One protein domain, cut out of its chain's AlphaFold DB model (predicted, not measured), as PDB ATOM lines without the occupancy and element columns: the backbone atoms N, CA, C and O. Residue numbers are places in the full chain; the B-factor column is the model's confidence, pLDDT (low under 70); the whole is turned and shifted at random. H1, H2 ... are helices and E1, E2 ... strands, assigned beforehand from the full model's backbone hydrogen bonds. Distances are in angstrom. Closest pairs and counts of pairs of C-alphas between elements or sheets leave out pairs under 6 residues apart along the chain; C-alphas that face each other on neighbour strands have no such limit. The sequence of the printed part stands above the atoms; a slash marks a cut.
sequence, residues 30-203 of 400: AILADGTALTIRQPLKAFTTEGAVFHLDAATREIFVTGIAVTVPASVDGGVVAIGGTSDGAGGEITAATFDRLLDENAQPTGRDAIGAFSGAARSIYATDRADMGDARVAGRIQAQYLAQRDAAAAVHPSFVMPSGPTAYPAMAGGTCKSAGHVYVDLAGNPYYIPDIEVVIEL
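Overview. This is residues 30 to 203 of the 400 residues of an uncharacterized protein of Planctomycetes bacterium (UniProt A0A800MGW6). A long, strongly twisted sheet folds back on itself at one end of the domain: the hairpin E6 and E7 makes a long curved strip with E2 beside E6, and the bend in E2 brings the small strands E3 and E4 over this strip, E4 coming close to E7. At the other end the long helix H3 points away from the sheet as an arm, and residues 157 to 174 return from its tip to E6; the short helices H1 and H2 lie between sheet and arm. The printed part has 174 residues, with three named helices and seven named strands: along the chain come first the five strands E1 to E5, then the three helices H1 to H3, then the strands E6 and E7; the seven strands make one branched, mixed sheet, in which E5 and E7 are parallel neighbours and the neighbour pairs E1 and E6, E2 and E3, E2 and E6, E3 and E4, and E6 and E7 are antiparallel. The class is mixed, helices and strands, with under half of the residues in named elements. The whole is only just compact, close to loose, with a radius of gyration of the C-alphas of 18.3 A, and only just elongated, spanning 61 by 31 by 27 A.

Along the chain. The longest strands are E6, residues 175 to 185, 27.6 A, and E7, residues 191 to 203, 28.1 A, which ends at C-alpha 203 (179.222, 201.475, 160.731). E2, residues 46 to 57, measures 22.2 A. The shorter strands are E1, residues 37 to 40, beginning at C-alpha 37 (179.511, 182.312, 135.852), E3, residues 62 to 65, E4, residues 68 to 71, and E5, residues 82 to 84. H1 is residues 99 to 102, H2 residues 104 to 107, and H3 residues 136 to 156, 30.9 A, ending at C-alpha 156 (192.173, 209.690, 182.139).

Arrangement. E6 has E1 and E2 on one side and E7 on the other side. In the hairpin E6 and E7, N 178 and O 200 are 2.9 A apart, within hydrogen-bond range, as are N 49 of E2 and O 179 of E6, 2.9 A, and N 39 of E1 and O 185 of E6, 2.9 A. E2 bends by 105 degrees at residue 52; E2, E3 and E4 form a meander, each strand the antiparallel neighbour of the one before, with N 54 and O 64 at 2.9 A and N 63 and O 70 at 2.8 A. The closest C-alphas of E4 and E7, Val 70 and Tyr 193, are 5.0 A apart. E5 is parallel to E7, with N 84 and O 199 at 2.8 A. H1 only grazes the sheet, with residues 99 to 102. H2 is close to H3 but not clearly touching, the C-alphas of Glu 105 and Val 138 being 6.1 A apart; H3 is not on the sheet. In H3, 16 of 17 O i to N i+4 pairs are within hydrogen-bond range; H1 and H2 are too short for such a pair.

Size, cuts and confidence. The two C-alphas farthest apart, Pro 158 and Leu 187, are 63.1 A apart. The printed part has no cut. The links E5 to H1, H2 to H3 and H3 to E6 are long. The mean pLDDT of the printed part is 82.7, and it is under 70 at residues 87 to 91, 115 to 119, 128 to 136 and 162 to 173.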
ATOM      1  N   ALA A  30     179.503 188.269 135.636       94.62
ATOM      2  CA  ALA A  30     180.061 188.191 136.979       94.62
ATOM      3  C   ALA A  30     180.474 186.753 137.289       94.62
ATOM      4  O   ALA A  30     179.861 185.809 136.789       94.62
ATOM      5  N   ILE A  31     181.504 186.579 138.110       96.50
ATOM      6  CA  ILE A  31     181.967 185.266 138.568       96.50
ATOM      7  C   ILE A  31     181.797 185.202 140.082       96.50
ATOM      8  O   ILE A  31     182.347 186.030 140.807       96.50
ATOM      9  N   LEU A  32     181.043 184.220 140.577       96.88
ATOM     10  CA  LEU A  32     180.931 183.951 142.011       96.88
ATOM     11  C   LEU A  32     182.227 183.344 142.565       96.88
ATOM     12  O   LEU A  32     183.064 182.826 141.829       96.88
ATOM     13  N   ALA A  33     182.384 183.365 143.891       94.31
ATOM     14  CA  ALA A  33     183.569 182.830 144.569       94.31
ATOM     15  C   ALA A  33     183.824 181.329 144.314       94.31
ATOM     16  O   ALA A  33     184.960 180.875 144.432       94.31
ATOM     17  N   ASP A  34     182.791 180.564 143.958       95.06
ATOM     18  CA  ASP A  34     182.888 179.144 143.600       95.06
ATOM     19  C   ASP A  34     183.187 178.900 142.106       95.06
ATOM     20  O   ASP A  34     183.287 177.753 141.670       95.06
ATOM     21  N   GLY A  35     183.352 179.970 141.321       95.62
ATOM     22  CA  GLY A  35     183.585 179.926 139.880       95.62
ATOM     23  C   GLY A  35     182.312 179.913 139.031       95.62
ATOM     24  O   GLY A  35     182.416 179.872 137.803       95.62
ATOM     25  N   THR A  36     181.121 179.960 139.636       97.31
ATOM     26  CA  THR A  36     179.860 180.043 138.889       97.31
ATOM     27  C   THR A  36     179.818 181.331 138.075       97.31
ATOM     28  O   THR A  36     179.911 182.432 138.618       97.31
ATOM     29  N   ALA A  37     179.663 181.187 136.759       96.88
ATOM     30  CA  ALA A  37     179.511 182.312 135.852       96.88
ATOM     31  C   ALA A  37     178.054 182.776 135.803       96.88
ATOM     32  O   ALA A  37     177.134 181.978 135.607       96.88
ATOM     33  N   LEU A  38     177.871 184.082 135.940       97.38
ATOM     34  CA  LEU A  38     176.595 184.762 135.864       97.38
ATOM     35  C   LEU A  38     176.572 185.685 134.650       97.38
ATOM     36  O   LEU A  38     177.564 186.336 134.317       97.38
ATOM     37  N   THR A  39     175.408 185.783 134.023       95.38
ATOM     38  CA  THR A  39     175.139 186.749 132.952       95.38
ATOM     39  C   THR A  39     174.093 187.739 133.410       95.38
ATOM     40  O   THR A  39     173.146 187.358 134.104       95.38
ATOM     41  N   ILE A  40     174.233 189.002 133.022       93.50
ATOM     42  CA  ILE A  40     173.247 190.016 133.384       93.50
ATOM     43  C   ILE A  40     171.852 189.637 132.862       93.50
ATOM     44  O   ILE A  40     171.677 189.200 131.719       93.50
ATOM     45  N   ARG A  41     170.830 189.774 133.712       93.62
ATOM     46  CA  ARG A  41     169.456 189.395 133.368       93.62
ATOM     47  C   ARG A  41     168.925 190.262 132.230       93.62
ATOM     48  O   ARG A  41     169.078 191.478 132.245       93.62
ATOM     49  N   GLN A  42     168.190 189.634 131.309       89.75
ATOM     50  CA  GLN A  42     167.427 190.326 130.270       89.75
ATOM     51  C   GLN A  42     165.909 190.087 130.419       89.75
ATOM     52  O   GLN A  42     165.494 188.943 130.629       89.75
ATOM     53  N   PRO A  43     165.059 191.132 130.317       89.31
ATOM     54  CA  PRO A  43     165.431 192.552 130.267       89.31
ATOM     55  C   PRO A  43     166.149 192.999 131.550       89.31
ATOM     56  O   PRO A  43     165.945 192.395 132.610       89.31
ATOM     57  N   LEU A  44     166.977 194.044 131.427       89.44
ATOM     58  CA  LEU A  44     167.744 194.604 132.541       89.44
ATOM     59  C   LEU A  44     166.845 194.891 133.744       89.44
ATOM     60  O   LEU A  44     165.743 195.434 133.618       89.44
ATOM     61  N   LYS A  45     167.343 194.534 134.925       91.06
ATOM     62  CA  LYS A  45     166.680 194.801 136.197       91.06
ATOM     63  C   LYS A  45     167.702 195.351 137.179       91.06
ATOM     64  O   LYS A  45     168.493 194.585 137.719       91.06
ATOM     65  N   ALA A  46     167.664 196.661 137.391       90.50
ATOM     66  CA  ALA A  46     168.492 197.332 138.381       90.50
ATOM     67  C   ALA A  46     167.960 197.108 139.807       90.50
ATOM     68  O   ALA A  46     166.771 196.821 140.007       90.50
ATOM     69  N   PHE A  47     168.834 197.272 140.791       90.12
ATOM     70  CA  PHE A  47     168.479 197.408 142.196       90.12
ATOM     71  C   PHE A  47     169.334 198.487 142.856       90.12
ATOM     72  O   PHE A  47     170.464 198.754 142.453       90.12
ATOM     73  N   THR A  48     168.780 199.070 143.910       89.00
ATOM     74  CA  THR A  48     169.500 199.909 144.858       89.00
ATOM     75  C   THR A  48     169.026 199.547 146.253       89.00
ATOM     76  O   THR A  48     167.854 199.212 146.459       89.00
ATOM     77  N   THR A  49     169.944 199.561 147.207       88.00
ATOM     78  CA  THR A  49     169.628 199.294 148.603       88.00
ATOM     79  C   THR A  49     170.558 200.068 149.515       88.00
ATOM     80  O   THR A  49     171.757 200.178 149.272       88.00
ATOM     81  N   GLU A  50     169.976 200.588 150.582       87.69
ATOM     82  CA  GLU A  50     170.674 201.150 151.719       87.69
ATOM     83  C   GLU A  50     169.891 200.746 152.964       87.69
ATOM     84  O   GLU A  50     168.655 200.811 152.993       87.69
ATOM     85  N   GLY A  51     170.590 200.264 153.982       84.00
ATOM     86  CA  GLY A  51     169.963 199.913 155.246       84.00
ATOM     87  C   GLY A  51     170.845 199.057 156.132       84.00
ATOM     88  O   GLY A  51     171.967 198.698 155.776       84.00
ATOM     89  N   ALA A  52     170.317 198.726 157.305       84.94
ATOM     90  CA  ALA A  52     171.033 197.918 158.277       84.94
ATOM     91  C   ALA A  52     171.294 196.495 157.753       84.94
ATOM     92  O   ALA A  52     170.451 195.902 157.070       84.94
ATOM     93  N   VAL A  53     172.450 195.937 158.109       88.19
ATOM     94  CA  VAL A  53     172.795 194.538 157.840       88.19
ATOM     95  C   VAL A  53     172.004 193.640 158.794       88.19
ATOM     96  O   VAL A  53     172.217 193.644 160.007       88.19
ATOM     97  N   PHE A  54     171.087 192.847 158.242       85.50
ATOM     98  CA  PHE A  54     170.257 191.911 159.011       85.50
ATOM     99  C   PHE A  54     170.906 190.534 159.157       85.50
ATOM    100  O   PHE A  54     170.626 189.822 160.120       85.50
ATOM    101  N   HIS A  55     171.722 190.137 158.181       88.19
ATOM    102  CA  HIS A  55     172.407 188.850 158.150       88.19
ATOM    103  C   HIS A  55     173.567 188.877 157.150       88.19
ATOM    104  O   HIS A  55     173.560 189.664 156.202       88.19
ATOM    105  N   LEU A  56     174.531 187.985 157.364       91.00
ATOM    106  CA  LEU A  56     175.642 187.696 156.474       91.00
ATOM    107  C   LEU A  56     175.704 186.182 156.293       91.00
ATOM    108  O   LEU A  56     175.794 185.454 157.282       91.00
ATOM    109  N   ASP A  57     175.708 185.722 155.049       92.69
ATOM    110  CA  ASP A  57     176.003 184.329 154.730       92.69
ATOM    111  C   ASP A  57     177.408 184.259 154.125       92.69
ATOM    112  O   ASP A  57     177.642 184.637 152.979       92.69
ATOM    113  N   ALA A  58     178.375 183.787 154.913       91.44
ATOM    114  CA  ALA A  58     179.756 183.649 154.459       91.44
ATOM    115  C   ALA A  58     179.960 182.484 153.473       91.44
ATOM    116  O   ALA A  58     180.967 182.458 152.761       91.44
ATOM    117  N   ALA A  59     179.041 181.517 153.404       91.62
ATOM    118  CA  ALA A  59     179.071 180.431 152.426       91.62
ATOM    119  C   ALA A  59     178.603 180.914 151.045       91.62
ATOM    120  O   ALA A  59     179.222 180.559 150.040       91.62
ATOM    121  N   THR A  60     177.600 181.781 150.974       94.06
ATOM    122  CA  THR A  60     177.120 182.341 149.695       94.06
ATOM    123  C   THR A  60     177.674 183.733 149.380       94.06
ATOM    124  O   THR A  60     177.547 184.188 148.248       94.06
ATOM    125  N   ARG A  61     178.376 184.369 150.331       96.12
ATOM    126  CA  ARG A  61     178.915 185.743 150.249       96.12
ATOM    127  C   ARG A  61     177.799 186.767 150.062       96.12
ATOM    128  O   ARG A  61     177.906 187.700 149.268       96.12
ATOM    129  N   GLU A  62     176.710 186.564 150.796       96.25
ATOM    130  CA  GLU A  62     175.517 187.398 150.719       96.25
ATOM    131  C   GLU A  62     175.381 188.305 151.941       96.25
ATOM    132  O   GLU A  62     175.563 187.883 153.085       96.25
ATOM    133  N   ILE A  63     175.013 189.559 151.682       95.00
ATOM    134  CA  ILE A  63     174.683 190.571 152.682       95.00
ATOM    135  C   ILE A  63     173.183 190.840 152.595       95.00
ATOM    136  O   ILE A  63     172.680 191.309 151.573       95.00
ATOM    137  N   PHE A  64     172.451 190.565 153.671       92.75
ATOM    138  CA  PHE A  64     171.005 190.763 153.709       92.75
ATOM    139  C   PHE A  64     170.678 192.162 154.230       92.75
ATOM    140  O   PHE A  64     170.896 192.465 155.407       92.75
ATOM    141  N   VAL A  65     170.116 192.997 153.359       89.62
ATOM    142  CA  VAL A  65     169.809 194.411 153.608       89.62
ATOM    143  C   VAL A  65     168.495 194.798 152.930       89.62
ATOM    144  O   VAL A  65     168.268 194.471 151.770       89.62
ATOM    145  N   THR A  66     167.601 195.475 153.658       85.81
ATOM    146  CA  THR A  66     166.334 196.049 153.142       85.81
ATOM    147  C   THR A  66     165.555 195.112 152.192       85.81
ATOM    148  O   THR A  66     165.067 195.503 151.136       85.81
ATOM    149  N   GLY A  67     165.434 193.831 152.564       85.00
ATOM    150  CA  GLY A  67     164.684 192.824 151.795       85.00
ATOM    151  C   GLY A  67     165.403 192.253 150.565       85.00
ATOM    152  O   GLY A  67     164.784 191.510 149.802       85.00
ATOM    153  N   ILE A  68     166.684 192.568 150.377       92.31
ATOM    154  CA  ILE A  68     167.543 192.076 149.295       92.31
ATOM    155  C   ILE A  68     168.729 191.315 149.903       92.31
ATOM    156  O   ILE A  68     169.253 191.702 150.945       92.31
ATOM    157  N   ALA A  69     169.145 190.230 149.248       95.94
ATOM    158  CA  ALA A  69     170.420 189.565 149.501       95.94
ATOM    159  C   ALA A  69     171.411 190.026 148.427       95.94
ATOM    160  O   ALA A  69     171.304 189.611 147.273       95.94
ATOM    161  N   VAL A  70     172.305 190.949 148.781       96.94
ATOM    162  CA  VAL A  70     173.363 191.434 147.886       96.94
ATOM    163  C   VAL A  70     174.472 190.394 147.872       96.94
ATOM    164  O   VAL A  70     175.071 190.129 148.912       96.94
ATOM    165  N   THR A  71     174.742 189.797 146.717       97.31
ATOM    166  CA  THR A  71     175.803 188.799 146.554       97.31
ATOM    167  C   THR A  71     177.086 189.509 146.142       97.31
ATOM    168  O   THR A  71     177.102 190.202 145.128       97.31
ATOM    169  N   VAL A  72     178.172 189.331 146.896       96.69
ATOM    170  CA  VAL A  72     179.493 189.873 146.541       96.69
ATOM    171  C   VAL A  72     180.212 188.860 145.640       96.69
ATOM    172  O   VAL A  72     180.630 187.804 146.131       96.69
ATOM    173  N   PRO A  73     180.343 189.117 144.324       95.88
ATOM    174  CA  PRO A  73     181.026 188.197 143.421       95.88
ATOM    175  C   PRO A  73     182.546 188.255 143.628       95.88
ATOM    176  O   PRO A  73     183.083 189.203 144.197       95.88
ATOM    177  N   ALA A  74     183.264 187.256 143.116       94.88
ATOM    178  CA  ALA A  74     184.717 187.328 143.007       94.88
ATOM    179  C   ALA A  74     185.148 188.393 141.993       94.88
ATOM    180  O   ALA A  74     186.127 189.099 142.234       94.88
ATOM    181  N   SER A  75     184.418 188.515 140.881       93.44
ATOM    182  CA  SER A  75     184.661 189.561 139.892       93.44
ATOM    183  C   SER A  75     183.424 189.961 139.096       93.44
ATOM    184  O   SER A  75     182.493 189.168 138.931       93.44
ATOM    185  N   VAL A  76     183.457 191.183 138.563       91.50
ATOM    186  CA  VAL A  76     182.565 191.690 137.509       91.50
ATOM    187  C   VAL A  76     183.450 192.067 136.327       91.50
ATOM    188  O   VAL A  76     184.435 192.783 136.495       91.50
ATOM    189  N   ASP A  77     183.174 191.484 135.158       88.00
ATOM    190  CA  ASP A  77     183.969 191.639 133.928       88.00
ATOM    191  C   ASP A  77     185.495 191.486 134.123       88.00
ATOM    192  O   ASP A  77     186.322 192.119 133.470       88.00
ATOM    193  N   GLY A  78     185.879 190.589 135.035       86.62
ATOM    194  CA  GLY A  78     187.274 190.278 135.355       86.62
ATOM    195  C   GLY A  78     187.912 191.170 136.425       86.62
ATOM    196  O   GLY A  78     188.956 190.789 136.953       86.62
ATOM    197  N   GLY A  79     187.288 192.288 136.805       87.94
ATOM    198  CA  GLY A  79     187.721 193.128 137.925       87.94
ATOM    199  C   GLY A  79     187.281 192.547 139.268       87.94
ATOM    200  O   GLY A  79     186.132 192.140 139.411       87.94
ATOM    201  N   VAL A  80     188.187 192.481 140.251       90.19
ATOM    202  CA  VAL A  80     187.855 192.009 141.607       90.19
ATOM    203  C   VAL A  80     186.894 192.987 142.272       90.19
ATOM    204  O   VAL A  80     187.137 194.189 142.254       90.19
ATOM    205  N   VAL A  81     185.835 192.464 142.894       90.00
ATOM    206  CA  VAL A  81     184.910 193.285 143.683       90.00
ATOM    207  C   VAL A  81     185.364 193.320 145.139       90.00
ATOM    208  O   VAL A  81     185.399 192.293 145.827       90.00
ATOM    209  N   ALA A  82     185.707 194.520 145.594       89.62
ATOM    210  CA  ALA A  82     185.981 194.833 146.987       89.62
ATOM    211  C   ALA A  82     184.766 195.502 147.646       89.62
ATOM    212  O   ALA A  82     183.907 196.076 146.975       89.62
ATOM    213  N   ILE A  83     184.686 195.384 148.968       89.69
ATOM    214  CA  ILE A  83     183.667 196.009 149.802       89.69
ATOM    215  C   ILE A  83     184.250 197.306 150.361       89.69
ATOM    216  O   ILE A  83     185.072 197.278 151.280       89.69
ATOM    217  N   GLY A  84     183.796 198.433 149.819       85.06
ATOM    218  CA  GLY A  84     184.181 199.767 150.267       85.06
ATOM    219  C   GLY A  84     183.758 200.040 151.714       85.06
ATOM    220  O   GLY A  84     182.899 199.355 152.280       85.06
ATOM    221  N   GLY A  85     184.390 201.032 152.342       77.50
ATOM    222  CA  GLY A  85     184.164 201.385 153.751       77.50
ATOM    223  C   GLY A  85     184.749 200.388 154.763       77.50
ATOM    224  O   GLY A  85     184.749 200.663 155.964       77.50
ATOM    225  N   THR A  86     185.285 199.254 154.299       81.06
ATOM    226  CA  THR A  86     186.019 198.288 155.128       81.06
ATOM    227  C   THR A  86     187.515 198.605 155.150       81.06
ATOM    228  O   THR A  86     188.021 199.315 154.288       81.06
ATOM    229  N   SER A  87     188.228 198.136 156.178       67.50
ATOM    230  CA  SER A  87     189.636 198.479 156.374       67.50
ATOM    231  C   SER A  87     190.527 197.893 155.298       67.50
ATOM    232  O   SER A  87     190.357 196.740 154.903       67.50
ATOM    233  N   ASP A  88     191.566 198.649 154.961       55.41
ATOM    234  CA  ASP A  88     192.781 198.170 154.323       55.41
ATOM    235  C   ASP A  88     193.870 197.749 155.336       55.41
ATOM    236  O   ASP A  88     194.996 197.492 154.925       55.41
ATOM    237  N   GLY A  89     193.531 197.599 156.631       54.50
ATOM    238  CA  GLY A  89     194.431 197.330 157.766       54.50
ATOM    239  C   GLY A  89     195.283 196.051 157.657       54.50
ATOM    240  O   GLY A  89     196.110 195.900 156.769       54.50
ATOM    241  N   ALA A  90     195.157 195.082 158.572       49.47
ATOM    242  CA  ALA A  90     196.017 193.879 158.582       49.47
ATOM    243  C   ALA A  90     195.853 192.928 157.358       49.47
ATOM    244  O   ALA A  90     196.329 191.791 157.407       49.47
ATOM    245  N   GLY A  91     195.185 193.353 156.276       57.56
ATOM    246  CA  GLY A  91     194.952 192.523 155.092       57.56
ATOM    247  C   GLY A  91     194.205 193.147 153.902       57.56
ATOM    248  O   GLY A  91     193.683 192.365 153.110       57.56
ATOM    249  N   GLY A  92     194.127 194.479 153.756       71.19
ATOM    250  CA  GLY A  92     193.442 195.118 152.613       71.19
ATOM    251  C   GLY A  92     191.906 195.078 152.682       71.19
ATOM    252  O   GLY A  92     191.352 194.410 153.563       71.19
ATOM    253  N   GLU A  93     191.245 195.776 151.746       82.88
ATOM    254  CA  GLU A  93     189.779 195.792 151.608       82.88
ATOM    255  C   GLU A  93     189.204 194.369 151.574       82.88
ATOM    256  O   GLU A  93     189.807 193.421 151.049       82.88
ATOM    257  N   ILE A  94     188.014 194.192 152.149       89.31
ATOM    258  CA  ILE A  94     187.370 192.880 152.184       89.31
ATOM    259  C   ILE A  94     186.797 192.560 150.801       89.31
ATOM    260  O   ILE A  94     186.080 193.358 150.213       89.31
ATOM    261  N   THR A  95     187.073 191.364 150.288       92.50
ATOM    262  CA  THR A  95     186.560 190.872 148.996       92.50
ATOM    263  C   THR A  95     185.738 189.605 149.209       92.50
ATOM    264  O   THR A  95     185.676 189.071 150.319       92.50
ATOM    265  N   ALA A  96     185.174 189.028 148.145       93.38
ATOM    266  CA  ALA A  96     184.534 187.710 148.227       93.38
ATOM    267  C   ALA A  96     185.466 186.597 148.764       93.38
ATOM    268  O   ALA A  96     184.991 185.631 149.369       93.38
ATOM    269  N   ALA A  97     186.787 186.724 148.572       92.38
ATOM    270  CA  ALA A  97     187.777 185.758 149.056       92.38
ATOM    271  C   ALA A  97     188.014 185.854 150.572       92.38
ATOM    272  O   ALA A  97     188.359 184.859 151.206       92.38
ATOM    273  N   THR A  98     187.814 187.038 151.148       91.69
ATOM    274  CA  THR A  98     188.042 187.341 152.568       91.69
ATOM    275  C   THR A  98     186.755 187.748 153.291       91.69
ATOM    276  O   THR A  98     186.808 188.321 154.374       91.69
ATOM    277  N   PHE A  99     185.590 187.437 152.709       93.00
ATOM    278  CA  PHE A  99     184.266 187.875 153.167       93.00
ATOM    279  C   PHE A  99     183.973 187.504 154.625       93.00
ATOM    280  O   PHE A  99     183.318 188.248 155.351       93.00
ATOM    281  N   ASP A 100     184.499 186.367 155.082       90.56
ATOM    282  CA  ASP A 100     184.343 185.906 156.458       90.56
ATOM    283  C   ASP A 100     184.944 186.868 157.498       90.56
ATOM    284  O   ASP A 100     184.522 186.843 158.653       90.56
ATOM    285  N   ARG A 101     185.852 187.775 157.106       88.44
ATOM    286  CA  ARG A 101     186.359 188.862 157.959       88.44
ATOM    287  C   ARG A 101     185.245 189.780 158.463       88.44
ATOM    288  O   ARG A 101     185.400 190.370 159.525       88.44
ATOM    289  N   LEU A 102     184.116 189.894 157.753       89.25
ATOM    290  CA  LEU A 102     182.971 190.696 158.204       89.25
ATOM    291  C   LEU A 102     182.295 190.122 159.454       89.25
ATOM    292  O   LEU A 102     181.675 190.874 160.211       89.25
ATOM    293  N   LEU A 103     182.416 188.813 159.690       88.38
ATOM    294  CA  LEU A 103     181.768 188.144 160.810       88.38
ATOM    295  C   LEU A 103     182.349 188.633 162.143       88.38
ATOM    296  O   LEU A 103     183.562 188.605 162.358       88.38
ATOM    297  N   ASP A 104     181.473 189.004 163.082       85.94
ATOM    298  CA  ASP A 104     181.886 189.480 164.410       85.94
ATOM    299  C   ASP A 104     182.816 188.481 165.134       85.94
ATOM    300  O   ASP A 104     183.708 188.880 165.880       85.94
ATOM    301  N   GLU A 105     182.635 187.173 164.913       84.69
ATOM    302  CA  GLU A 105     183.456 186.121 165.528       84.69
ATOM    303  C   GLU A 105     184.926 186.154 165.098       84.69
ATOM    304  O   GLU A 105     185.799 185.785 165.892       84.69
ATOM    305  N   ASN A 106     185.199 186.622 163.881       86.38
ATOM    306  CA  ASN A 106     186.549 186.767 163.353       86.38
ATOM    307  C   ASN A 106     187.168 188.095 163.785       86.38
ATOM    308  O   ASN A 106     188.370 188.144 164.045       86.38
ATOM    309  N   ALA A 107     186.333 189.121 163.959       81.56
ATOM    310  CA  ALA A 107     186.755 190.447 164.370       81.56
ATOM    311  C   ALA A 107     186.922 190.622 165.890       81.56
ATOM    312  O   ALA A 107     187.569 191.575 166.291       81.56
ATOM    313  N   GLN A 108     186.366 189.764 166.757       80.00
ATOM    314  CA  GLN A 108     186.453 189.888 168.230       80.00
ATOM    315  C   GLN A 108     187.903 189.832 168.784       80.00
ATOM    316  O   GLN A 108     188.779 189.309 168.105       80.00
ATOM    317  N   PRO A 109     188.174 190.232 170.050       72.19
ATOM    318  CA  PRO A 109     189.537 190.279 170.617       72.19
ATOM    319  C   PRO A 109     190.366 188.997 170.555       72.19
ATOM    320  O   PRO A 109     191.591 189.036 170.556       72.19
ATOM    321  N   THR A 110     189.701 187.845 170.569       75.56
ATOM    322  CA  THR A 110     190.344 186.528 170.450       75.56
ATOM    323  C   THR A 110     190.029 185.864 169.110       75.56
ATOM    324  O   THR A 110     190.116 184.640 169.002       75.56
ATOM    325  N   GLY A 111     189.513 186.632 168.156       78.00
ATOM    326  CA  GLY A 111     189.183 186.188 166.813       78.00
ATOM    327  C   GLY A 111     190.437 186.080 165.957       78.00
ATOM    328  O   GLY A 111     191.517 186.529 166.346       78.00
ATOM    329  N   ARG A 112     190.287 185.469 164.782       84.12
ATOM    330  CA  ARG A 112     191.373 185.301 163.810       84.12
ATOM    331  C   ARG A 112     192.011 186.639 163.423       84.12
ATOM    332  O   ARG A 112     193.227 186.696 163.272       84.12
ATOM    333  N   ASP A 113     191.196 187.686 163.286       79.62
ATOM    334  CA  ASP A 113     191.608 188.961 162.693       79.62
ATOM    335  C   ASP A 113     192.013 190.012 163.745       79.62
ATOM    336  O   ASP A 113     192.358 191.140 163.397       79.62
ATOM    337  N   ALA A 114     192.027 189.651 165.034       72.94
ATOM    338  CA  ALA A 114     192.576 190.497 166.092       72.94
ATOM    339  C   ALA A 114     194.113 190.501 166.031       72.94
ATOM    340  O   ALA A 114     194.780 189.618 166.578       72.94
ATOM    341  N   ILE A 115     194.687 191.485 165.335       64.69
ATOM    342  CA  ILE A 115     196.133 191.609 165.119       64.69
ATOM    343  C   ILE A 115     196.630 192.970 165.627       64.69
ATOM    344  O   ILE A 115     196.154 194.026 165.213       64.69
ATOM    345  N   GLY A 116     197.660 192.961 166.479       64.88
ATOM    346  CA  GLY A 116     198.382 194.170 166.889       64.88
ATOM    347  C   GLY A 116     197.512 195.185 167.642       64.88
ATOM    348  O   GLY A 116     197.004 194.887 168.720       64.88
ATOM    349  N   ALA A 117     197.378 196.398 167.092       57.19
ATOM    350  CA  ALA A 117     196.547 197.471 167.653       57.19
ATOM    351  C   ALA A 117     195.031 197.220 167.490       57.19
ATOM    352  O   ALA A 117     194.225 197.851 168.183       57.19
ATOM    353  N   PHE A 118     194.644 196.277 166.623       62.41
ATOM    354  CA  PHE A 118     193.262 195.853 166.439       62.41
ATOM    355  C   PHE A 118     192.911 194.808 167.496       62.41
ATOM    356  O   PHE A 118     193.266 193.634 167.415       62.41
ATOM    357  N   SER A 119     192.258 195.292 168.548       66.38
ATOM    358  CA  SER A 119     192.002 194.543 169.784       66.38
ATOM    359  C   SER A 119     190.644 193.864 169.814       66.38
ATOM    360  O   SER A 119     190.321 193.252 170.825       66.38
ATOM    361  N   GLY A 120     189.850 193.981 168.751       70.44
ATOM    362  CA  GLY A 120     188.556 193.331 168.646       70.44
ATOM    363  C   GLY A 120     187.483 194.223 168.034       70.44
ATOM    364  O   GLY A 120     187.646 195.441 167.984       70.44
ATOM    365  N   ALA A 121     186.380 193.605 167.620       72.06
ATOM    366  CA  ALA A 121     185.220 194.266 167.057       72.06
ATOM    367  C   ALA A 121     184.761 195.404 167.973       72.06
ATOM    368  O   ALA A 121     184.410 195.175 169.133       72.06
ATOM    369  N   ALA A 122     184.746 196.621 167.434       70.12
ATOM    370  CA  ALA A 122     184.270 197.788 168.163       70.12
ATOM    371  C   ALA A 122     182.765 197.672 168.428       70.12
ATOM    372  O   ALA A 122     182.273 198.136 169.453       70.12
ATOM    373  N   ARG A 123     182.041 197.014 167.509       77.38
ATOM    374  CA  ARG A 123     180.601 196.754 167.578       77.38
ATOM    375  C   ARG A 123     180.188 195.570 166.716       77.38
ATOM    376  O   ARG A 123     180.933 195.148 165.838       77.38
ATOM    377  N   SER A 124     178.964 195.086 166.914       81.75
ATOM    378  CA  SER A 124     178.373 194.137 165.969       81.75
ATOM    379  C   SER A 124     178.076 194.812 164.628       81.75
ATOM    380  O   SER A 124     177.569 195.941 164.600       81.75
ATOM    381  N   ILE A 125     178.384 194.119 163.529       84.25
ATOM    382  CA  ILE A 125     177.946 194.514 162.182       84.25
ATOM    383  C   ILE A 125     176.446 194.277 161.984       84.25
ATOM    384  O   ILE A 125     175.817 194.949 161.172       84.25
ATOM    385  N   TYR A 126     175.856 193.355 162.743       85.00
ATOM    386  CA  TYR A 126     174.432 193.069 162.671       85.00
ATOM    387  C   TYR A 126     173.626 194.166 163.360       85.00
ATOM    388  O   TYR A 126     174.051 194.759 164.355       85.00
ATOM    389  N   ALA A 127     172.434 194.419 162.829       78.62
ATOM    390  CA  ALA A 127     171.468 195.290 163.468       78.62
ATOM    391  C   ALA A 127     171.132 194.793 164.888       78.62
ATOM    392  O   ALA A 127     170.955 193.602 165.143       78.62
ATOM    393  N   THR A 128     171.045 195.719 165.835       69.75
ATOM    394  CA  THR A 128     170.839 195.441 167.271       69.75
ATOM    395  C   THR A 128     169.467 194.860 167.593       69.75
ATOM    396  O   THR A 128     169.330 194.139 168.582       69.75
ATOM    397  N   ASP A 129     168.466 195.103 166.752       69.69
ATOM    398  CA  ASP A 129     167.160 194.437 166.804       69.69
ATOM    399  C   ASP A 129     167.204 192.987 166.284       69.69
ATOM    400  O   ASP A 129     166.217 192.260 166.396       69.69
ATOM    401  N   ARG A 130     168.363 192.547 165.779       69.31
ATOM    402  CA  ARG A 130     168.678 191.183 165.338       69.31
ATOM    403  C   ARG A 130     169.780 190.538 166.170       69.31
ATOM    404  O   ARG A 130     170.599 189.775 165.661       69.31
ATOM    405  N   ALA A 131     169.795 190.814 167.474       60.75
ATOM    406  CA  ALA A 131     170.724 190.185 168.415       60.75
ATOM    407  C   ALA A 131     170.668 188.639 168.401       60.75
ATOM    408  O   ALA A 131     171.608 187.995 168.857       60.75
ATOM    409  N   ASP A 132     169.591 188.046 167.876       63.09
ATOM    410  CA  ASP A 132     169.425 186.607 167.642       63.09
ATOM    411  C   ASP A 132     170.292 186.054 166.500       63.09
ATOM    412  O   ASP A 132     170.603 184.863 166.493       63.09
ATOM    413  N   MET A 133     170.691 186.902 165.551       67.62
ATOM    414  CA  MET A 133     171.525 186.532 164.401       67.62
ATOM    415  C   MET A 133     173.026 186.602 164.723       67.62
ATOM    416  O   MET A 133     173.838 186.016 164.009       67.62
ATOM    417  N   GLY A 134     173.398 187.309 165.793       65.12
ATOM    418  CA  GLY A 134     174.765 187.344 166.306       65.12
ATOM    419  C   GLY A 134     175.060 186.169 167.242       65.12
ATOM    420  O   GLY A 134     174.192 185.705 167.980       65.12
ATOM    421  N   ASP A 135     176.312 185.704 167.281       69.69
ATOM    422  CA  ASP A 135     176.739 184.782 168.338       69.69
ATOM    423  C   ASP A 135     176.686 185.524 169.685       69.69
ATOM    424  O   ASP A 135     177.467 186.442 169.944       69.69
ATOM    425  N   ALA A 136     175.773 185.114 170.568       69.75
ATOM    426  CA  ALA A 136     175.584 185.730 171.881       69.75
ATOM    427  C   ALA A 136     176.876 185.769 172.723       69.75
ATOM    428  O   ALA A 136     177.060 186.676 173.543       69.75
ATOM    429  N   ARG A 137     177.806 184.824 172.514       71.31
ATOM    430  CA  ARG A 137     179.130 184.842 173.158       71.31
ATOM    431  C   ARG A 137     179.978 186.003 172.649       71.31
ATOM    432  O   ARG A 137     180.719 186.594 173.432       71.31
ATOM    433  N   VAL A 138     179.876 186.319 171.362       76.62
ATOM    434  CA  VAL A 138     180.594 187.424 170.717       76.62
ATOM    435  C   VAL A 138     179.992 188.762 171.136       76.62
ATOM    436  O   VAL A 138     180.734 189.643 171.562       76.62
ATOM    437  N   ALA A 139     178.662 188.884 171.162       75.88
ATOM    438  CA  ALA A 139     177.981 190.089 171.647       75.88
ATOM    439  C   ALA A 139     178.383 190.447 173.093       75.88
ATOM    440  O   ALA A 139     178.718 191.594 173.390       75.88
ATOM    441  N   GLY A 140     178.438 189.453 173.990       76.38
ATOM    442  CA  GLY A 140     178.898 189.657 175.367       76.38
ATOM    443  C   GLY A 140     180.360 190.109 175.466       76.38
ATOM    444  O   GLY A 140     180.700 190.905 176.343       76.38
ATOM    445  N   ARG A 141     181.227 189.645 174.558       79.69
ATOM    446  CA  ARG A 141     182.644 190.047 174.504       79.69
ATOM    447  C   ARG A 141     182.826 191.462 173.970       79.69
ATOM    448  O   ARG A 141     183.590 192.210 174.570       79.69
ATOM    449  N   ILE A 142     182.097 191.837 172.919       78.69
ATOM    450  CA  ILE A 142     182.067 193.208 172.385       78.69
ATOM    451  C   ILE A 142     181.614 194.177 173.483       78.69
ATOM    452  O   ILE A 142     182.293 195.160 173.770       78.69
ATOM    453  N   GLN A 143     180.524 193.850 174.185       78.81
ATOM    454  CA  GLN A 143     180.049 194.658 175.309       78.81
ATOM    455  C   GLN A 143     181.105 194.771 176.421       78.81
ATOM    456  O   GLN A 143     181.338 195.861 176.937       78.81
ATOM    457  N   ALA A 144     181.754 193.667 176.805       79.69
ATOM    458  CA  ALA A 144     182.790 193.686 177.837       79.69
ATOM    459  C   ALA A 144     184.010 194.531 177.427       79.69
ATOM    460  O   ALA A 144     184.544 195.270 178.255       79.69
ATOM    461  N   GLN A 145     184.422 194.458 176.159       80.12
ATOM    462  CA  GLN A 145     185.503 195.270 175.605       80.12
ATOM    463  C   GLN A 145     185.150 196.759 175.635       80.12
ATOM    464  O   GLN A 145     185.951 197.549 176.132       80.12
ATOM    465  N   TYR A 146     183.946 197.128 175.186       80.81
ATOM    466  CA  TYR A 146     183.441 198.498 175.275       80.81
ATOM    467  C   TYR A 146     183.490 199.020 176.716       80.81
ATOM    468  O   TYR A 146     184.050 200.085 176.967       80.81
ATOM    469  N   LEU A 147     182.957 198.259 177.680       81.69
ATOM    470  CA  LEU A 147     182.947 198.666 179.088       81.69
ATOM    471  C   LEU A 147     184.369 198.880 179.625       81.69
ATOM    472  O   LEU A 147     184.630 199.906 180.245       81.69
ATOM    473  N   ALA A 148     185.297 197.962 179.338       84.12
ATOM    474  CA  ALA A 148     186.688 198.081 179.773       84.12
ATOM    475  C   ALA A 148     187.393 199.304 179.162       84.12
ATOM    476  O   ALA A 148     188.106 200.026 179.857       84.12
ATOM    477  N   GLN A 149     187.181 199.553 177.869       83.62
ATOM    478  CA  GLN A 149     187.768 200.680 177.144       83.62
ATOM    479  C   GLN A 149     187.196 202.023 177.606       83.62
ATOM    480  O   GLN A 149     187.951 202.967 177.840       83.62
ATOM    481  N   ARG A 150     185.882 202.089 177.813       84.00
ATOM    482  CA  ARG A 150     185.203 203.236 178.417       84.00
ATOM    483  C   ARG A 150     185.745 203.533 179.813       84.00
ATOM    484  O   ARG A 150     186.033 204.685 180.108       84.00
ATOM    485  N   ASP A 151     185.875 202.519 180.667       85.69
ATOM    486  CA  ASP A 151     186.315 202.708 182.054       85.69
ATOM    487  C   ASP A 151     187.778 203.169 182.123       85.69
ATOM    488  O   ASP A 151     188.110 204.049 182.918       85.69
ATOM    489  N   ALA A 152     188.638 202.641 181.245       87.19
ATOM    490  CA  ALA A 152     190.013 203.109 181.098       87.19
ATOM    491  C   ALA A 152     190.073 204.578 180.646       87.19
ATOM    492  O   ALA A 152     190.820 205.367 181.220       87.19
ATOM    493  N   ALA A 153     189.253 204.960 179.666       87.25
ATOM    494  CA  ALA A 153     189.195 206.330 179.166       87.25
ATOM    495  C   ALA A 153     188.623 207.314 180.207       87.25
ATOM    496  O   ALA A 153     189.155 208.405 180.396       87.25
ATOM    497  N   ALA A 154     187.587 206.916 180.951       86.12
ATOM    498  CA  ALA A 154     187.012 207.722 182.029       86.12
ATOM    499  C   ALA A 154     188.016 208.003 183.162       86.12
ATOM    500  O   ALA A 154     187.921 209.030 183.832       86.12
ATOM    501  N   ALA A 155     188.995 207.117 183.371       90.00
ATOM    502  CA  ALA A 155     190.049 207.320 184.362       90.00
ATOM    503  C   ALA A 155     191.060 208.414 183.964       90.00
ATOM    504  O   ALA A 155     191.689 208.995 184.848       90.00
ATOM    505  N   VAL A 156     191.216 208.696 182.665       92.69
ATOM    506  CA  VAL A 156     192.173 209.690 182.139       92.69
ATOM    507  C   VAL A 156     191.504 210.978 181.648       92.69
ATOM    508  O   VAL A 156     192.151 212.022 181.606       92.69
ATOM    509  N   HIS A 157     190.197 210.947 181.367       92.19
ATOM    510  CA  HIS A 157     189.400 212.105 180.954       92.19
ATOM    511  C   HIS A 157     188.402 212.519 182.054       92.19
ATOM    512  O   HIS A 157     187.246 212.103 182.023       92.19
ATOM    513  N   PRO A 158     188.786 213.376 183.020       84.44
ATOM    514  CA  PRO A 158     187.927 213.726 184.158       84.44
ATOM    515  C   PRO A 158     186.678 214.540 183.778       84.44
ATOM    516  O   PRO A 158     185.734 214.612 184.563       84.44
ATOM    517  N   SER A 159     186.666 215.172 182.600       84.50
ATOM    518  CA  SER A 159     185.497 215.873 182.051       84.50
ATOM    519  C   SER A 159     184.484 214.931 181.399       84.50
ATOM    520  O   SER A 159     183.353 215.345 181.136       84.50
ATOM    521  N   PHE A 160     184.855 213.674 181.142       86.31
ATOM    522  CA  PHE A 160     183.949 212.689 180.579       86.31
ATOM    523  C   PHE A 160     182.954 212.224 181.644       86.31
ATOM    524  O   PHE A 160     183.294 211.506 182.586       86.31
ATOM    525  N   VAL A 161     181.698 212.635 181.484       78.75
ATOM    526  CA  VAL A 161     180.596 212.222 182.352       78.75
ATOM    527  C   VAL A 161     179.668 211.317 181.559       78.75
ATOM    528  O   VAL A 161     179.041 211.748 180.594       78.75
ATOM    529  N   MET A 162     179.543 210.065 181.996       68.94
ATOM    530  CA  MET A 162     178.533 209.164 181.454       68.94
ATOM    531  C   MET A 162     177.133 209.676 181.822       68.94
ATOM    532  O   MET A 162     176.880 209.935 183.004       68.94
ATOM    533  N   PRO A 163     176.197 209.786 180.867       61.94
ATOM    534  CA  PRO A 163     174.818 210.105 181.195       61.94
ATOM    535  C   PRO A 163     174.237 208.988 182.065       61.94
ATOM    536  O   PRO A 163     174.495 207.799 181.861       61.94
ATOM    537  N   SER A 164     173.419 209.365 183.044       53.25
ATOM    538  CA  SER A 164     172.639 208.407 183.819       53.25
ATOM    539  C   SER A 164     171.553 207.811 182.914       53.25
ATOM    540  O   SER A 164     170.537 208.457 182.666       53.25
ATOM    541  N   GLY A 165     171.760 206.605 182.394       53.00
ATOM    542  CA  GLY A 165     170.842 205.955 181.456       53.00
ATOM    543  C   GLY A 165     171.228 204.499 181.182       53.00
ATOM    544  O   GLY A 165     172.204 204.012 181.762       53.00
ATOM    545  N   PRO A 166     170.465 203.769 180.346       48.56
ATOM    546  CA  PRO A 166     170.814 202.403 179.977       48.56
ATOM    547  C   PRO A 166     172.222 202.381 179.369       48.56
ATOM    548  O   PRO A 166     172.482 203.002 178.347       48.56
ATOM    549  N   THR A 167     173.130 201.640 180.002       52.12
ATOM    550  CA  THR A 167     174.521 201.415 179.564       52.12
ATOM    551  C   THR A 167     174.628 200.412 178.408       52.12
ATOM    552  O   THR A 167     175.719 199.935 178.086       52.12
ATOM    553  N   ALA A 168     173.482 200.040 177.836       53.59
ATOM    554  CA  ALA A 168     173.359 199.081 176.756       53.59
ATOM    555  C   ALA A 168     173.548 199.767 175.399       53.59
ATOM    556  O   ALA A 168     173.308 200.966 175.251       53.59
ATOM    557  N   TYR A 169     173.958 198.977 174.411       53.53
ATOM    558  CA  TYR A 169     174.063 199.407 173.020       53.53
ATOM    559  C   TYR A 169     172.764 200.080 172.521       53.53
ATOM    560  O   TYR A 169     171.677 199.612 172.875       53.53
ATOM    561  N   PRO A 170     172.838 201.142 171.692       57.59
ATOM    562  CA  PRO A 170     171.652 201.775 171.112       57.59
ATOM    563  C   PRO A 170     170.791 200.778 170.328       57.59
ATOM    564  O   PRO A 170     171.325 199.911 169.650       57.59
ATOM    565  N   ALA A 171     169.464 200.946 170.345       48.47
ATOM    566  CA  ALA A 171     168.516 200.058 169.653       48.47
ATOM    567  C   ALA A 171     168.506 200.186 168.110       48.47
ATOM    568  O   ALA A 171     167.807 199.437 167.441       48.47
ATOM    569  N   MET A 172     169.253 201.146 167.548       52.97
ATOM    570  CA  MET A 172     169.457 201.325 166.101       52.97
ATOM    571  C   MET A 172     170.950 201.342 165.775       52.97
ATOM    572  O   MET A 172     171.466 202.236 165.108       52.97
ATOM    573  N   ALA A 173     171.667 200.373 166.324       63.81
ATOM    574  CA  ALA A 173     173.073 200.161 166.055       63.81
ATOM    575  C   ALA A 173     173.276 198.948 165.126       63.81
ATOM    576  O   ALA A 173     172.701 197.900 165.378       63.81
ATOM    577  N   GLY A 174     174.116 199.079 164.094       75.94
ATOM    578  CA  GLY A 174     174.696 198.002 163.283       75.94
ATOM    579  C   GLY A 174     175.620 198.580 162.203       75.94
ATOM    580  O   GLY A 174     175.928 199.776 162.236       75.94
ATOM    581  N   GLY A 175     176.042 197.745 161.259       82.12
ATOM    582  CA  GLY A 175     176.560 198.193 159.970       82.12
ATOM    583  C   GLY A 175     175.416 198.536 159.015       82.12
ATOM    584  O   GLY A 175     174.362 197.896 159.038       82.12
ATOM    585  N   THR A 176     175.627 199.539 158.176       85.25
ATOM    586  CA  THR A 176     174.787 199.886 157.033       85.25
ATOM    587  C   THR A 176     175.453 199.341 155.777       85.25
ATOM    588  O   THR A 176     176.608 199.659 155.502       85.25
ATOM    589  N   CYS A 177     174.726 198.535 155.008       88.69
ATOM    590  CA  CYS A 177     175.137 198.148 153.665       88.69
ATOM    591  C   CYS A 177     174.501 199.110 152.663       88.69
ATOM    592  O   CYS A 177     173.283 199.310 152.690       88.69
ATOM    593  N   LYS A 178     175.312 199.662 151.762       88.81
ATOM    594  CA  LYS A 178     174.885 200.480 150.623       88.81
ATOM    595  C   LYS A 178     175.345 199.780 149.356       88.81
ATOM    596  O   LYS A 178     176.508 199.399 149.248       88.81
ATOM    597  N   SER A 179     174.443 199.548 148.416       90.12
ATOM    598  CA  SER A 179     174.816 198.925 147.151       90.12
ATOM    599  C   SER A 179     173.850 199.286 146.038       90.12
ATOM    600  O   SER A 179     172.644 199.454 146.250       90.12
ATOM    601  N   ALA A 180     174.398 199.375 144.834       87.94
ATOM    602  CA  ALA A 180     173.654 199.552 143.606       87.94
ATOM    603  C   ALA A 180     174.215 198.624 142.528       87.94
ATOM    604  O   ALA A 180     175.429 198.441 142.419       87.94
ATOM    605  N   GLY A 181     173.314 198.066 141.725       90.38
ATOM    606  CA  GLY A 181     173.702 197.365 140.514       90.38
ATOM    607  C   GLY A 181     172.554 196.669 139.812       90.38
ATOM    608  O   GLY A 181     171.447 197.211 139.725       90.38
ATOM    609  N   HIS A 182     172.800 195.461 139.307       93.44
ATOM    610  CA  HIS A 182     171.847 194.726 138.479       93.44
ATOM    611  C   HIS A 182     171.591 193.302 138.971       93.44
ATOM    612  O   HIS A 182     172.350 192.707 139.734       93.44
ATOM    613  N   VAL A 183     170.469 192.738 138.523       95.38
ATOM    614  CA  VAL A 183     170.177 191.319 138.705       95.38
ATOM    615  C   VAL A 183     170.887 190.518 137.620       95.38
ATOM    616  O   VAL A 183     170.661 190.745 136.432       95.38
ATOM    617  N   TYR A 184     171.684 189.543 138.032       96.88
ATOM    618  CA  TYR A 184     172.320 188.555 137.168       96.88
ATOM    619  C   TYR A 184     171.607 187.216 137.313       96.88
ATOM    620  O   TYR A 184     170.851 187.002 138.261       96.88
ATOM    621  N   VAL A 185     171.816 186.324 136.352       97.56
ATOM    622  CA  VAL A 185     171.307 184.956 136.386       97.56
ATOM    623  C   VAL A 185     172.415 183.959 136.088       97.56
ATOM    624  O   VAL A 185     173.271 184.210 135.236       97.56
ATOM    625  N   ASP A 186     172.385 182.827 136.784       97.38
ATOM    626  CA  ASP A 186     173.190 181.660 136.427       97.38
ATOM    627  C   ASP A 186     172.579 180.902 135.226       97.38
ATOM    628  O   ASP A 186     171.530 181.267 134.681       97.38
ATOM    629  N   LEU A 187     173.214 179.796 134.826       95.56
ATOM    630  CA  LEU A 187     172.723 178.929 133.746       95.56
ATOM    631  C   LEU A 187     171.374 178.253 134.049       95.56
ATOM    632  O   LEU A 187     170.694 177.815 133.120       95.56
ATOM    633  N   ALA A 188     170.989 178.143 135.322       96.88
ATOM    634  CA  ALA A 188     169.704 177.594 135.746       96.88
ATOM    635  C   ALA A 188     168.596 178.666 135.816       96.88
ATOM    636  O   ALA A 188     167.426 178.327 136.000       96.88
ATOM    637  N   GLY A 189     168.939 179.944 135.625       95.56
ATOM    638  CA  GLY A 189     168.021 181.076 135.712       95.56
ATOM    639  C   GLY A 189     167.797 181.594 137.135       95.56
ATOM    640  O   GLY A 189     166.864 182.377 137.343       95.56
ATOM    641  N   ASN A 190     168.612 181.182 138.109       97.38
ATOM    642  CA  ASN A 190     168.532 181.682 139.479       97.38
ATOM    643  C   ASN A 190     169.024 183.136 139.535       97.38
ATOM    644  O   ASN A 190     170.084 183.425 138.980       97.38
ATOM    645  N   PRO A 191     168.276 184.061 140.164       96.88
ATOM    646  CA  PRO A 191     168.646 185.470 140.211       96.88
ATOM    647  C   PRO A 191     169.630 185.791 141.346       96.88
ATOM    648  O   PRO A 191     169.441 185.333 142.468       96.88
ATOM    649  N   TYR A 192     170.584 186.681 141.070       97.56
ATOM    650  CA  TYR A 192     171.564 187.217 142.024       97.56
ATOM    651  C   TYR A 192     171.600 188.743 141.941       97.56
ATOM    652  O   TYR A 192     171.559 189.291 140.840       97.56
ATOM    653  N   TYR A 193     171.678 189.436 143.075       96.69
ATOM    654  CA  TYR A 193     171.785 190.898 143.124       96.69
ATOM    655  C   TYR A 193     173.258 191.276 143.243       96.69
ATOM    656  O   TYR A 193     173.828 191.185 144.328       96.69
ATOM    657  N   ILE A 194     173.872 191.650 142.122       96.44
ATOM    658  CA  ILE A 194     175.315 191.874 142.028       96.44
ATOM    659  C   ILE A 194     175.610 193.379 141.994       96.44
ATOM    660  O   ILE A 194     175.039 194.076 141.146       96.44
ATOM    661  N   PRO A 195     176.492 193.889 142.873       91.19
ATOM    662  CA  PRO A 195     177.014 195.240 142.737       91.19
ATOM    663  C   PRO A 195     177.850 195.312 141.460       91.19
ATOM    664  O   PRO A 195     178.838 194.593 141.333       91.19
ATOM    665  N   ASP A 196     177.455 196.160 140.517       77.25
ATOM    666  CA  ASP A 196     178.300 196.499 139.370       77.25
ATOM    667  C   ASP A 196     178.870 197.922 139.469       77.25
ATOM    668  O   ASP A 196     179.809 198.208 138.748       77.25
ATOM    669  N   ILE A 197     178.387 198.761 140.404       71.19
ATOM    670  CA  ILE A 197     179.015 200.044 140.776       71.19
ATOM    671  C   ILE A 197     179.883 199.874 142.026       71.19
ATOM    672  O   ILE A 197     181.096 200.042 141.986       71.19
ATOM    673  N   GLU A 198     179.243 199.583 143.161       79.44
ATOM    674  CA  GLU A 198     179.907 199.509 144.460       79.44
ATOM    675  C   GLU A 198     179.047 198.726 145.463       79.44
ATOM    676  O   GLU A 198     177.807 198.689 145.397       79.44
ATOM    677  N   VAL A 199     179.723 198.112 146.426       89.69
ATOM    678  CA  VAL A 199     179.134 197.637 147.674       89.69
ATOM    679  C   VAL A 199     179.946 198.229 148.815       89.69
ATOM    680  O   VAL A 199     181.155 198.044 148.881       89.69
ATOM    681  N   VAL A 200     179.274 198.946 149.705       88.50
ATOM    682  CA  VAL A 200     179.888 199.626 150.844       88.50
ATOM    683  C   VAL A 200     179.281 199.081 152.121       88.50
ATOM    684  O   VAL A 200     178.055 198.968 152.235       88.50
ATOM    685  N   ILE A 201     180.132 198.769 153.092       86.88
ATOM    686  CA  ILE A 201     179.712 198.530 154.468       86.88
ATOM    687  C   ILE A 201     180.374 199.573 155.351       86.88
ATOM    688  O   ILE A 201     181.593 199.624 155.476       86.88
ATOM    689  N   GLU A 202     179.544 200.337 156.042       80.00
ATOM    690  CA  GLU A 202     179.974 201.318 157.030       80.00
ATOM    691  C   GLU A 202     179.279 201.038 158.352       80.00
ATOM    692  O   GLU A 202     178.146 200.561 158.397       80.00
ATOM    693  N   LEU A 203     179.929 201.358 159.463       77.19
ATOM    694  CA  LEU A 203     179.222 201.475 160.731       77.19
ATOM    695  C   LEU A 203     178.445 202.795 160.714       77.19
ATOM    696  O   LEU A 203     178.892 203.741 160.080       77.19
TER     697      LEU A 203